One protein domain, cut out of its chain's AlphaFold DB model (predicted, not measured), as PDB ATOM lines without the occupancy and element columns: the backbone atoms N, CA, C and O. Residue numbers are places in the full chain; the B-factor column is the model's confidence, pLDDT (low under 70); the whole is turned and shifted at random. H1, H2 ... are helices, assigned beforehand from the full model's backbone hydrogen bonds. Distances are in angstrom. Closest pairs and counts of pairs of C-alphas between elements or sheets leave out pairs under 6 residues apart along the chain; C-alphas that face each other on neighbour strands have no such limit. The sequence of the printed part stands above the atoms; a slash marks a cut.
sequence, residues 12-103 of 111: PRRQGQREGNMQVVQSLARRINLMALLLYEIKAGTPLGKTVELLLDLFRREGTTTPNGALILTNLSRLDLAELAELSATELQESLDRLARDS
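What this domain is: This is residues 12 to 103 of the 111 residues of an uncharacterized protein of Syntrophomonadaceae bacterium (UniProt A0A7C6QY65). Two helices, H1 and H2, meet near their ends as an L, and H4 and short H3 pack beside the corner; residues 12 to 30 of long H1 stick out from this body. The 92 printed residues hold four named helices, H1 to H4 in chain order, and no named strand: all helix. The whole is loose, radius of gyration of the C-alphas 17.1 A, spanning 57 by 30 by 19 A.

Where its parts are: H1, residues 12 to 44, runs 48.5 A from C-alpha 12 at (35.625, -55.272, 18.641). H2 is residues 47 to 62, 22.6 A; H3 residues 78 to 84, 9.8 A; H4 residues 89 to 101, 18.2 A, ending at C-alpha 101 (19.909, -23.494, 24.964).

How they stand to each other: H1, with residues 38 to 43 alone, touches H2, about perpendicular at 78 degrees; closest C-alphas, Ile 42 and Gly 49, 3.6 A. H2 touches H4 at 76 degrees, about perpendicular; closest C-alphas, Leu 48 and Ser 95, 4.9 A. H3 touches H4; closest C-alphas, Ala 82 and Ala 89, 5.5 A. H1 is apart from H3 and H4. Every O i to N i+4 pair is within hydrogen-bond range in H1, H2, H3 and H4.

The domain as a whole: The printed part has no cut. The H2 to H3 link is long, 15 residues. Residues 12 to 17 and 63 to 64 have pLDDT under 70.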
ATOM      1  N   PRO A  12      36.302 -56.479  19.138       52.78
ATOM      2  CA  PRO A  12      35.625 -55.272  18.641       52.78
ATOM      3  C   PRO A  12      34.288 -54.968  19.342       52.78
ATOM      4  O   PRO A  12      33.928 -53.806  19.512       52.78
ATOM      5  N   ARG A  13      33.560 -55.990  19.821       58.66
ATOM      6  CA  ARG A  13      32.243 -55.798  20.466       58.66
ATOM      7  C   ARG A  13      32.334 -55.201  21.873       58.66
ATOM      8  O   ARG A  13      31.499 -54.385  22.247       58.66
ATOM      9  N   ARG A  14      33.358 -55.574  22.651       60.88
ATOM     10  CA  ARG A  14      33.534 -55.074  24.028       60.88
ATOM     11  C   ARG A  14      34.004 -53.619  24.065       60.88
ATOM     12  O   ARG A  14      33.679 -52.912  25.013       60.88
ATOM     13  N   GLN A  15      34.745 -53.173  23.050       61.78
ATOM     14  CA  GLN A  15      35.256 -51.805  22.963       61.78
ATOM     15  C   GLN A  15      34.152 -50.808  22.582       61.78
ATOM     16  O   GLN A  15      33.930 -49.857  23.329       61.78
ATOM     17  N   GLY A  16      33.353 -51.104  21.548       66.25
ATOM     18  CA  GLY A  16      32.191 -50.277  21.184       66.25
ATOM     19  C   GLY A  16      31.125 -50.199  22.287       66.25
ATOM     20  O   GLY A  16      30.506 -49.158  22.491       66.25
ATOM     21  N   GLN A  17      30.958 -51.264  23.079       69.56
ATOM     22  CA  GLN A  17      30.045 -51.247  24.226       69.56
ATOM     23  C   GLN A  17      30.579 -50.422  25.410       69.56
ATOM     24  O   GLN A  17      29.801 -49.767  26.100       69.56
ATOM     25  N   ARG A  18      31.899 -50.397  25.640       70.62
ATOM     26  CA  ARG A  18      32.522 -49.509  26.641       70.62
ATOM     27  C   ARG A  18      32.416 -48.039  26.242       70.62
ATOM     28  O   ARG A  18      32.136 -47.212  27.104       70.62
ATOM     29  N   GLU A  19      32.594 -47.724  24.962       75.38
ATOM     30  CA  GLU A  19      32.427 -46.367  24.426       75.38
ATOM     31  C   GLU A  19      30.970 -45.895  24.525       75.38
ATOM     32  O   GLU A  19      30.719 -44.800  25.029       75.38
ATOM     33  N   GLY A  20      30.005 -46.747  24.163       84.06
ATOM     34  CA  GLY A  20      28.578 -46.459  24.348       84.06
ATOM     35  C   GLY A  20      28.206 -46.236  25.817       84.06
ATOM     36  O   GLY A  20      27.547 -45.253  26.153       84.06
ATOM     37  N   ASN A  21      28.700 -47.083  26.724       90.06
ATOM     38  CA  ASN A  21      28.480 -46.903  28.162       90.06
ATOM     39  C   ASN A  21      29.111 -45.601  28.685       90.06
ATOM     40  O   ASN A  21      28.509 -44.920  29.513       90.06
ATOM     41  N   MET A  22      30.294 -45.225  28.191       92.12
ATOM     42  CA  MET A  22      30.950 -43.969  28.564       92.12
ATOM     43  C   MET A  22      30.124 -42.750  28.132       92.12
ATOM     44  O   MET A  22      29.952 -41.821  28.921       92.12
ATOM     45  N   GLN A  23      29.555 -42.762  26.924       91.81
ATOM     46  CA  GLN A  23      28.671 -41.690  26.448       91.81
ATOM     47  C   GLN A  23      27.419 -41.548  27.325       91.81
ATOM     48  O   GLN A  23      27.025 -40.431  27.669       91.81
ATOM     49  N   VAL A  24      26.827 -42.669  27.748       92.44
ATOM     50  CA  VAL A  24      25.681 -42.666  28.673       92.44
ATOM     51  C   VAL A  24      26.069 -42.057  30.020       92.44
ATOM     52  O   VAL A  24      25.372 -41.168  30.507       92.44
ATOM     53  N   VAL A  25      27.197 -42.473  30.604       94.06
ATOM     54  CA  VAL A  25      27.690 -41.928  31.881       94.06
ATOM     55  C   VAL A  25      27.944 -40.423  31.778       94.06
ATOM     56  O   VAL A  25      27.517 -39.670  32.653       94.06
ATOM     57  N   GLN A  26      28.574 -39.961  30.698       93.75
ATOM     58  CA  GLN A  26      28.818 -38.535  30.467       93.75
ATOM     59  C   GLN A  26      27.517 -37.737  30.325       93.75
ATOM     60  O   GLN A  26      27.409 -36.633  30.863       93.75
ATOM     61  N   SER A  27      26.519 -38.294  29.637       90.50
ATOM     62  CA  SER A  27      25.197 -37.676  29.508       90.50
ATOM     63  C   SER A  27      24.497 -37.557  30.864       90.50
ATOM     64  O   SER A  27      24.013 -36.482  31.224       90.50
ATOM     65  N   LEU A  28      24.517 -38.621  31.673       92.69
ATOM     66  CA  LEU A  28      23.951 -38.607  33.024       92.69
ATOM     67  C   LEU A  28      24.662 -37.602  33.936       92.69
ATOM     68  O   LEU A  28      23.994 -36.814  34.600       92.69
ATOM     69  N   ALA A  29      25.997 -37.569  33.922       93.81
ATOM     70  CA  ALA A  29      26.778 -36.606  34.697       93.81
ATOM     71  C   ALA A  29      26.437 -35.156  34.315       93.81
ATOM     72  O   ALA A  29      26.252 -34.311  35.190       93.81
ATOM     73  N   ARG A  30      26.269 -34.872  33.016       92.38
ATOM     74  CA  ARG A  30      25.846 -33.548  32.536       92.38
ATOM     75  C   ARG A  30      24.463 -33.168  33.064       92.38
ATOM     76  O   ARG A  30      24.288 -32.045  33.528       92.38
ATOM     77  N   ARG A  31      23.501 -34.096  33.041       90.38
ATOM     78  CA  ARG A  31      22.147 -33.863  33.577       90.38
ATOM     79  C   ARG A  31      22.163 -33.615  35.084       90.38
ATOM     80  O   ARG A  31      21.471 -32.718  35.545       90.38
ATOM     81  N   ILE A  32      22.964 -34.366  35.841       94.44
ATOM     82  CA  ILE A  32      23.115 -34.168  37.293       94.44
ATOM     83  C   ILE A  32      23.691 -32.784  37.596       94.44
ATOM     84  O   ILE A  32      23.135 -32.067  38.424       94.44
ATOM     85  N   ASN A  33      24.752 -32.383  36.893       94.94
ATOM     86  CA  ASN A  33      25.349 -31.059  37.069       94.94
ATOM     87  C   ASN A  33      24.359 -29.937  36.742       94.94
ATOM     88  O   ASN A  33      24.287 -28.953  37.474       94.94
ATOM     89  N   LEU A  34      23.568 -30.102  35.681       93.88
ATOM     90  CA  LEU A  34      22.522 -29.150  35.322       93.88
ATOM     91  C   LEU A  34      21.460 -29.044  36.421       93.88
ATOM     92  O   LEU A  34      21.141 -27.942  36.849       93.88
ATOM     93  N   MET A  35      20.963 -30.173  36.937       94.19
ATOM     94  CA  MET A  35      20.003 -30.171  38.047       94.19
ATOM     95  C   MET A  35      20.569 -29.475  39.289       94.19
ATOM     96  O   MET A  35      19.879 -28.660  39.892       94.19
ATOM     97  N   ALA A  36      21.825 -29.747  39.652       96.88
ATOM     98  CA  ALA A  36      22.475 -29.096  40.789       96.88
ATOM     99  C   ALA A  36      22.580 -27.574  40.604       96.88
ATOM    100  O   ALA A  36      22.307 -26.823  41.540       96.88
ATOM    101  N   LEU A  37      22.924 -27.119  39.394       96.94
ATOM    102  CA  LEU A  37      22.980 -25.699  39.061       96.94
ATOM    103  C   LEU A  37      21.602 -25.039  39.171       96.94
ATOM    104  O   LEU A  37      21.482 -24.004  39.816       96.94
ATOM    105  N   LEU A  38      20.556 -25.641  38.604       97.06
ATOM    106  CA  LEU A  38      19.209 -25.065  38.664       97.06
ATOM    107  C   LEU A  38      18.684 -25.013  40.103       97.06
ATOM    108  O   LEU A  38      18.100 -24.011  40.496       97.06
ATOM    109  N   LEU A  39      18.950 -26.040  40.917       97.44
ATOM    110  CA  LEU A  39      18.608 -26.033  42.345       97.44
ATOM    111  C   LEU A  39      19.336 -24.922  43.113       97.44
ATOM    112  O   LEU A  39      18.762 -24.329  44.027       97.44
ATOM    113  N   TYR A  40      20.587 -24.631  42.753       98.06
ATOM    114  CA  TYR A  40      21.318 -23.505  43.325       98.06
ATOM    115  C   TYR A  40      20.692 -22.163  42.925       98.06
ATOM    116  O   TYR A  40      20.473 -21.324  43.792       98.06
ATOM    117  N   GLU A  41      20.371 -21.977  41.644       98.31
ATOM    118  CA  GLU A  41      19.739 -20.759  41.113       98.31
ATOM    119  C   GLU A  41      18.377 -20.507  41.782       98.31
ATOM    120  O   GLU A  41      18.108 -19.389  42.222       98.31
ATOM    121  N   ILE A  42      17.569 -21.564  41.947       98.00
ATOM    122  CA  ILE A  42      16.314 -21.553  42.715       98.00
ATOM    123  C   ILE A  42      16.569 -21.059  44.142       98.00
ATOM    124  O   ILE A  42      15.998 -20.063  44.575       98.00
ATOM    125  N   LYS A  43      17.485 -21.712  44.869       97.69
ATOM    126  CA  LYS A  43      17.798 -21.350  46.258       97.69
ATOM    127  C   LYS A  43      18.311 -19.914  46.393       97.69
ATOM    128  O   LYS A  43      18.067 -19.271  47.412       97.69
ATOM    129  N   ALA A  44      19.061 -19.437  45.406       97.81
ATOM    130  CA  ALA A  44      19.609 -18.088  45.376       97.81
ATOM    131  C   ALA A  44      18.577 -17.024  44.957       97.81
ATOM    132  O   ALA A  44      18.877 -15.836  45.067       97.81
ATOM    133  N   GLY A  45      17.385 -17.419  44.495       97.56
ATOM    134  CA  GLY A  45      16.331 -16.500  44.064       97.56
ATOM    135  C   GLY A  45      16.708 -15.680  42.828       97.56
ATOM    136  O   GLY A  45      16.224 -14.560  42.663       97.56
ATOM    137  N   THR A  46      17.603 -16.199  41.981       98.38
ATOM    138  CA  THR A  46      18.020 -15.507  40.754       98.38
ATOM    139  C   THR A  46      16.876 -15.469  39.737       98.38
ATOM    140  O   THR A  46      15.933 -16.259  39.845       98.38
ATOM    141  N   PRO A  47      16.950 -14.615  38.696       98.38
ATOM    142  CA  PRO A  47      15.955 -14.629  37.627       98.38
ATOM    143  C   PRO A  47      15.749 -15.999  36.977       98.38
ATOM    144  O   PRO A  47      14.612 -16.421  36.750       98.38
ATOM    145  N   LEU A  48      16.840 -16.740  36.766       98.06
ATOM    146  CA  LEU A  48      16.755 -18.106  36.265       98.06
ATOM    147  C   LEU A  48      16.043 -19.016  37.270       98.06
ATOM    148  O   LEU A  48      15.162 -19.774  36.875       98.06
ATOM    149  N   GLY A  49      16.402 -18.931  38.553       98.19
ATOM    150  CA  GLY A  49      15.777 -19.708  39.620       98.19
ATOM    151  C   GLY A  49      14.266 -19.505  39.687       98.19
ATOM    152  O   GLY A  49      13.519 -20.475  39.580       98.19
ATOM    153  N   LYS A  50      13.823 -18.246  39.754       98.38
ATOM    154  CA  LYS A  50      12.401 -17.866  39.758       98.38
ATOM    155  C   LYS A  50      11.664 -18.360  38.509       98.38
ATOM    156  O   LYS A  50      10.552 -18.873  38.600       98.38
ATOM    157  N   THR A  51      12.305 -18.275  37.341       97.00
ATOM    158  CA  THR A  51      11.748 -18.814  36.088       97.00
ATOM    159  C   THR A  51      11.561 -20.332  36.166       97.00
ATOM    160  O   THR A  51      10.527 -20.851  35.748       97.00
ATOM    161  N   VAL A  52      12.535 -21.065  36.711       96.44
ATOM    162  CA  VAL A  52      12.437 -22.525  36.880       96.44
ATOM    163  C   VAL A  52      11.334 -22.891  37.871       96.44
ATOM    164  O   VAL A  52      10.567 -23.810  37.586       96.44
ATOM    165  N   GLU A  53      11.218 -22.186  38.999       96.62
ATOM    166  CA  GLU A  53      10.133 -22.402  39.968       96.62
ATOM    167  C   GLU A  53       8.759 -22.225  39.319       96.62
ATOM    168  O   GLU A  53       7.925 -23.126  39.414       96.62
ATOM    169  N   LEU A  54       8.555 -21.131  38.574       94.88
ATOM    170  CA  LEU A  54       7.312 -20.887  37.841       94.88
ATOM    171  C   LEU A  54       6.981 -22.043  36.887       94.88
ATOM    172  O   LEU A  54       5.857 -22.541  36.875       94.88
ATOM    173  N   LEU A  55       7.953 -22.499  36.093       91.94
ATOM    174  CA  LEU A  55       7.740 -23.595  35.145       91.94
ATOM    175  C   LEU A  55       7.410 -24.919  35.848       91.94
ATOM    176  O   LEU A  55       6.566 -25.673  35.360       91.94
ATOM    177  N   LEU A  56       8.038 -25.206  36.991       90.75
ATOM    178  CA  LEU A  56       7.721 -26.383  37.806       90.75
ATOM    179  C   LEU A  56       6.314 -26.293  38.401       90.75
ATOM    180  O   LEU A  56       5.596 -27.294  38.425       90.75
ATOM    181  N   ASP A  57       5.894 -25.111  38.837       91.44
ATOM    182  CA  ASP A  57       4.544 -24.883  39.347       91.44
ATOM    183  C   ASP A  57       3.486 -25.058  38.259       91.44
ATOM    184  O   ASP A  57       2.487 -25.747  38.481       91.44
ATOM    185  N   LEU A  58       3.723 -24.512  37.064       87.81
ATOM    186  CA  LEU A  58       2.867 -24.743  35.898       87.81
ATOM    187  C   LEU A  58       2.805 -26.236  35.557       87.81
ATOM    188  O   LEU A  58       1.718 -26.777  35.349       87.81
ATOM    189  N   PHE A  59       3.944 -26.932  35.603       85.06
ATOM    190  CA  PHE A  59       4.005 -28.372  35.365       85.06
ATOM    191  C   PHE A  59       3.194 -29.192  36.357       85.06
ATOM    192  O   PHE A  59       2.486 -30.122  35.967       85.06
ATOM    193  N   ARG A  60       3.244 -28.833  37.637       83.81
ATOM    194  CA  ARG A  60       2.461 -29.509  38.674       83.81
ATOM    195  C   ARG A  60       0.959 -29.270  38.534       83.81
ATOM    196  O   ARG A  60       0.191 -30.149  38.916       83.81
ATOM    197  N   ARG A  61       0.544 -28.100  38.038       82.88
ATOM    198  CA  ARG A  61      -0.872 -27.707  37.926       82.88
ATOM    199  C   ARG A  61      -1.561 -28.289  36.697       82.88
ATOM    200  O   ARG A  61      -2.703 -28.719  36.804       82.88
ATOM    201  N   GLU A  62      -0.882 -28.305  35.554       75.50
ATOM    202  CA  GLU A  62      -1.503 -28.660  34.270       75.50
ATOM    203  C   GLU A  62      -1.672 -30.174  34.069       75.50
ATOM    204  O   GLU A  62      -2.538 -30.584  33.308       75.50
ATOM    205  N   GLY A  63      -0.925 -31.021  34.791       57.03
ATOM    206  CA  GLY A  63      -1.221 -32.450  35.005       57.03
ATOM    207  C   GLY A  63      -1.165 -33.391  33.786       57.03
ATOM    208  O   GLY A  63      -0.913 -34.584  33.958       57.03
ATOM    209  N   THR A  64      -1.351 -32.900  32.559       63.81
ATOM    210  CA  THR A  64      -1.318 -33.688  31.324       63.81
ATOM    211  C   THR A  64       0.023 -33.557  30.628       63.81
ATOM    212  O   THR A  64       0.303 -32.574  29.945       63.81
ATOM    213  N   THR A  65       0.848 -34.587  30.769       70.19
ATOM    214  CA  THR A  65       2.059 -34.749  29.972       70.19
ATOM    215  C   THR A  65       1.764 -35.535  28.698       70.19
ATOM    216  O   THR A  65       0.862 -36.372  28.627       70.19
ATOM    217  N   THR A  66       2.531 -35.261  27.654       72.94
ATOM    218  CA  THR A  66       2.577 -36.062  26.434       72.94
ATOM    219  C   THR A  66       3.139 -37.464  26.728       72.94
ATOM    220  O   THR A  66       3.749 -37.682  27.777       72.94
ATOM    221  N   PRO A  67       3.037 -38.435  25.798       71.81
ATOM    222  CA  PRO A  67       3.589 -39.785  25.988       71.81
ATOM    223  C   PRO A  67       5.097 -39.833  26.290       71.81
ATOM    224  O   PRO A  67       5.585 -40.791  26.882       71.81
ATOM    225  N   ASN A  68       5.844 -38.800  25.892       72.31
ATOM    226  CA  ASN A  68       7.264 -38.617  26.207       72.31
ATOM    227  C   ASN A  68       7.515 -37.808  27.497       72.31
ATOM    228  O   ASN A  68       8.652 -37.423  27.756       72.31
ATOM    229  N   GLY A  69       6.481 -37.548  28.301       72.88
ATOM    230  CA  GLY A  69       6.575 -36.839  29.577       72.88
ATOM    231  C   GLY A  69       6.744 -35.323  29.458       72.88
ATOM    232  O   GLY A  69       6.990 -34.669  30.468       72.88
ATOM    233  N   ALA A  70       6.630 -34.755  28.253       77.88
ATOM    234  CA  ALA A  70       6.720 -33.315  28.052       77.88
ATOM    235  C   ALA A  70       5.382 -32.652  28.386       77.88
ATOM    236  O   ALA A  70       4.315 -33.187  28.100       77.88
ATOM    237  N   LEU A  71       5.430 -31.467  28.973       80.19
ATOM    238  CA  LEU A  71       4.245 -30.642  29.138       80.19
ATOM    239  C   LEU A  71       4.179 -29.643  27.991       80.19
ATOM    240  O   LEU A  71       5.157 -28.943  27.725       80.19
ATOM    241  N   ILE A  72       3.029 -29.568  27.328       81.25
ATOM    242  CA  ILE A  72       2.775 -28.542  26.320       81.25
ATOM    243  C   ILE A  72       1.927 -27.463  26.978       81.25
ATOM    244  O   ILE A  72       0.742 -27.661  27.215       81.25
ATOM    245  N   LEU A  73       2.551 -26.322  27.247       79.12
ATOM    246  CA  LEU A  73       1.862 -25.128  27.714       79.12
ATOM    247  C   LEU A  73       1.519 -24.247  26.509       79.12
ATOM    248  O   LEU A  73       2.398 -23.909  25.715       79.12
ATOM    249  N   THR A  74       0.247 -23.878  26.364       79.69
ATOM    250  CA  THR A  74      -0.237 -23.000  25.282       79.69
ATOM    251  C   THR A  74      -0.955 -21.785  25.849       79.69
ATOM    252  O   THR A  74      -1.433 -21.830  26.976       79.69
ATOM    253  N   ASN A  75      -1.066 -20.716  25.056       79.00
ATOM    254  CA  ASN A  75      -1.799 -19.494  25.414       79.00
ATOM    255  C   ASN A  75      -1.269 -18.775  26.668       79.00
ATOM    256  O   ASN A  75      -2.022 -18.091  27.353       79.00
ATOM    257  N   LEU A  76       0.030 -18.908  26.954       83.38
ATOM    258  CA  LEU A  76       0.681 -18.161  28.027       83.38
ATOM    259  C   LEU A  76       1.256 -16.850  27.489       83.38
ATOM    260  O   LEU A  76       2.107 -16.846  26.597       83.38
ATOM    261  N   SER A  77       0.800 -15.739  28.057       87.88
ATOM    262  CA  SER A  77       1.372 -14.416  27.818       87.88
ATOM    263  C   SER A  77       2.747 -14.325  28.477       87.88
ATOM    264  O   SER A  77       2.906 -14.619  29.660       87.88
ATOM    265  N   ARG A  78       3.760 -13.878  27.722       87.19
ATOM    266  CA  ARG A  78       5.101 -13.634  28.277       87.19
ATOM    267  C   ARG A  78       5.068 -12.579  29.385       87.19
ATOM    268  O   ARG A  78       5.878 -12.643  30.300       87.19
ATOM    269  N   LEU A  79       4.164 -11.608  29.278       90.81
ATOM    270  CA  LEU A  79       4.051 -10.523  30.246       90.81
ATOM    271  C   LEU A  79       3.478 -11.050  31.566       90.81
ATOM    272  O   LEU A  79       4.085 -10.845  32.609       90.81
ATOM    273  N   ASP A  80       2.420 -11.856  31.490       91.56
ATOM    274  CA  ASP A  80       1.795 -12.499  32.650       91.56
ATOM    275  C   ASP A  80       2.777 -13.459  33.334       91.56
ATOM    276  O   ASP A  80       2.859 -13.506  34.557       91.56
ATOM    277  N   LEU A  81       3.576 -14.203  32.558       92.56
ATOM    278  CA  LEU A  81       4.635 -15.053  33.112       92.56
ATOM    279  C   LEU A  81       5.712 -14.240  33.840       92.56
ATOM    280  O   LEU A  81       6.221 -14.691  34.863       92.56
ATOM    281  N   ALA A  82       6.064 -13.059  33.327       95.12
ATOM    282  CA  ALA A  82       7.067 -12.202  33.954       95.12
ATOM    283  C   ALA A  82       6.532 -11.631  35.270       95.12
ATOM    284  O   ALA A  82       7.230 -11.665  36.280       95.12
ATOM    285  N   GLU A  83       5.270 -11.200  35.282       95.38
ATOM    286  CA  GLU A  83       4.585 -10.744  36.491       95.38
ATOM    287  C   GLU A  83       4.477 -11.856  37.538       95.38
ATOM    288  O   GLU A  83       4.830 -11.637  38.695       95.38
ATOM    289  N   LEU A  84       4.071 -13.067  37.139       94.88
ATOM    290  CA  LEU A  84       3.972 -14.224  38.038       94.88
ATOM    291  C   LEU A  84       5.322 -14.630  38.640       94.88
ATOM    292  O   LEU A  84       5.361 -15.097  39.775       94.88
ATOM    293  N   ALA A  85       6.415 -14.469  37.891       95.94
ATOM    294  CA  ALA A  85       7.767 -14.722  38.384       95.94
ATOM    295  C   ALA A  85       8.366 -13.533  39.156       95.94
ATOM    296  O   ALA A  85       9.479 -13.655  39.668       95.94
ATOM    297  N   GLU A  86       7.677 -12.389  39.231       97.06
ATOM    298  CA  GLU A  86       8.217 -11.123  39.742       97.06
ATOM    299  C   GLU A  86       9.543 -10.735  39.058       97.06
ATOM    300  O   GLU A  86      10.546 -10.427  39.714       97.06
ATOM    301  N   LEU A  87       9.556 -10.803  37.727       97.69
ATOM    302  CA  LEU A  87      10.691 -10.484  36.865       97.69
ATOM    303  C   LEU A  87      10.324  -9.403  35.858       97.69
ATOM    304  O   LEU A  87       9.172  -9.249  35.452       97.69
ATOM    305  N   SER A  88      11.334  -8.692  35.368       96.75
ATOM    306  CA  SER A  88      11.175  -7.938  34.130       96.75
ATOM    307  C   SER A  88      11.005  -8.882  32.932       96.75
ATOM    308  O   SER A  88      11.476 -10.022  32.918       96.75
ATOM    309  N   ALA A  89      10.380  -8.381  31.862       93.25
ATOM    310  CA  ALA A  89      10.239  -9.137  30.618       93.25
ATOM    311  C   ALA A  89      11.598  -9.562  30.022       93.25
ATOM    312  O   ALA A  89      11.689 -10.622  29.404       93.25
ATOM    313  N   THR A  90      12.642  -8.748  30.213       95.31
ATOM    314  CA  THR A  90      14.005  -9.040  29.751       95.31
ATOM    315  C   THR A  90      14.621 -10.190  30.541       95.31
ATOM    316  O   THR A  90      15.103 -11.145  29.943       95.31
ATOM    317  N   GLU A  91      14.545 -10.146  31.871       97.50
ATOM    318  CA  GLU A  91      15.067 -11.203  32.746       97.50
ATOM    319  C   GLU A  91      14.391 -12.554  32.494       97.50
ATOM    320  O   GLU A  91      15.061 -13.590  32.440       97.50
ATOM    321  N   LEU A  92      13.066 -12.546  32.302       96.44
ATOM    322  CA  LEU A  92      12.332 -13.751  31.933       96.44
ATOM    323  C   LEU A  92      12.806 -14.277  30.573       96.44
ATOM    324  O   LEU A  92      13.078 -15.468  30.439       96.44
ATOM    325  N   GLN A  93      12.918 -13.407  29.567       94.62
ATOM    326  CA  GLN A  93      13.351 -13.798  28.226       94.62
ATOM    327  C   GLN A  93      14.752 -14.421  28.246       94.62
ATOM    328  O   GLN A  93      14.930 -15.513  27.715       94.62
ATOM    329  N   GLU A  94      15.721 -13.784  28.905       96.12
ATOM    330  CA  GLU A  94      17.088 -14.304  29.030       96.12
ATOM    331  C   GLU A  94      17.123 -15.664  29.740       96.12
ATOM    332  O   GLU A  94      17.866 -16.568  29.343       96.12
ATOM    333  N   SER A  95      16.289 -15.833  30.767       97.19
ATOM    334  CA  SER A  95      16.165 -17.091  31.503       97.19
ATOM    335  C   SER A  95      15.565 -18.197  30.633       97.19
ATOM    336  O   SER A  95      16.108 -19.302  30.589       97.19
ATOM    337  N   LEU A  96      14.499 -17.906  29.884       94.75
ATOM    338  CA  LEU A  96      13.898 -18.846  28.936       94.75
ATOM    339  C   LEU A  96      14.881 -19.222  27.816       94.75
ATOM    340  O   LEU A  96      15.039 -20.408  27.522       94.75
ATOM    341  N   ASP A  97      15.603 -18.250  27.250       95.06
ATOM    342  CA  ASP A  97      16.611 -18.477  26.208       95.06
ATOM    343  C   ASP A  97      17.742 -19.383  26.719       95.06
ATOM    344  O   ASP A  97      18.210 -20.279  26.006       95.06
ATOM    345  N   ARG A  98      18.173 -19.195  27.975       95.12
ATOM    346  CA  ARG A  98      19.159 -20.065  28.631       95.12
ATOM    347  C   ARG A  98      18.623 -21.487  28.797       95.12
ATOM    348  O   ARG A  98      19.299 -22.429  28.388       95.12
ATOM    349  N   LEU A  99      17.406 -21.654  29.317       94.75
ATOM    350  CA  LEU A  99      16.784 -22.974  29.491       94.75
ATOM    351  C   LEU A  99      16.582 -23.708  28.155       94.75
ATOM    352  O   LEU A  99      16.754 -24.928  28.086       94.75
ATOM    353  N   ALA A 100      16.247 -22.984  27.084       93.19
ATOM    354  CA  ALA A 100      16.125 -23.551  25.744       93.19
ATOM    355  C   ALA A 100      17.484 -23.967  25.165       93.19
ATOM    356  O   ALA A 100      17.605 -25.054  24.596       93.19
ATOM    357  N   ARG A 101      18.531 -23.154  25.359       93.12
ATOM    358  CA  ARG A 101      19.909 -23.494  24.964       93.12
ATOM    359  C   ARG A 101      20.406 -24.761  25.660       93.12
ATOM    360  O   ARG A 101      21.028 -25.605  25.018       93.12
ATOM    361  N   ASP A 102      20.060 -24.923  26.933       90.50
ATOM    362  CA  ASP A 102      20.377 -26.115  27.726       90.50
ATOM    363  C   ASP A 102      19.458 -27.312  27.402       90.50
ATOM    364  O   ASP A 102      19.585 -28.379  28.005       90.50
ATOM    365  N   SER A 103      18.569 -27.168  26.410       89.44
ATOM    366  CA  SER A 103      17.625 -28.194  25.942       89.44
ATOM    367  C   SER A 103      16.676 -28.704  27.034       89.44
ATOM    368  O   SER A 103      16.240 -29.855  26.997       89.44
TER     369      SER A 103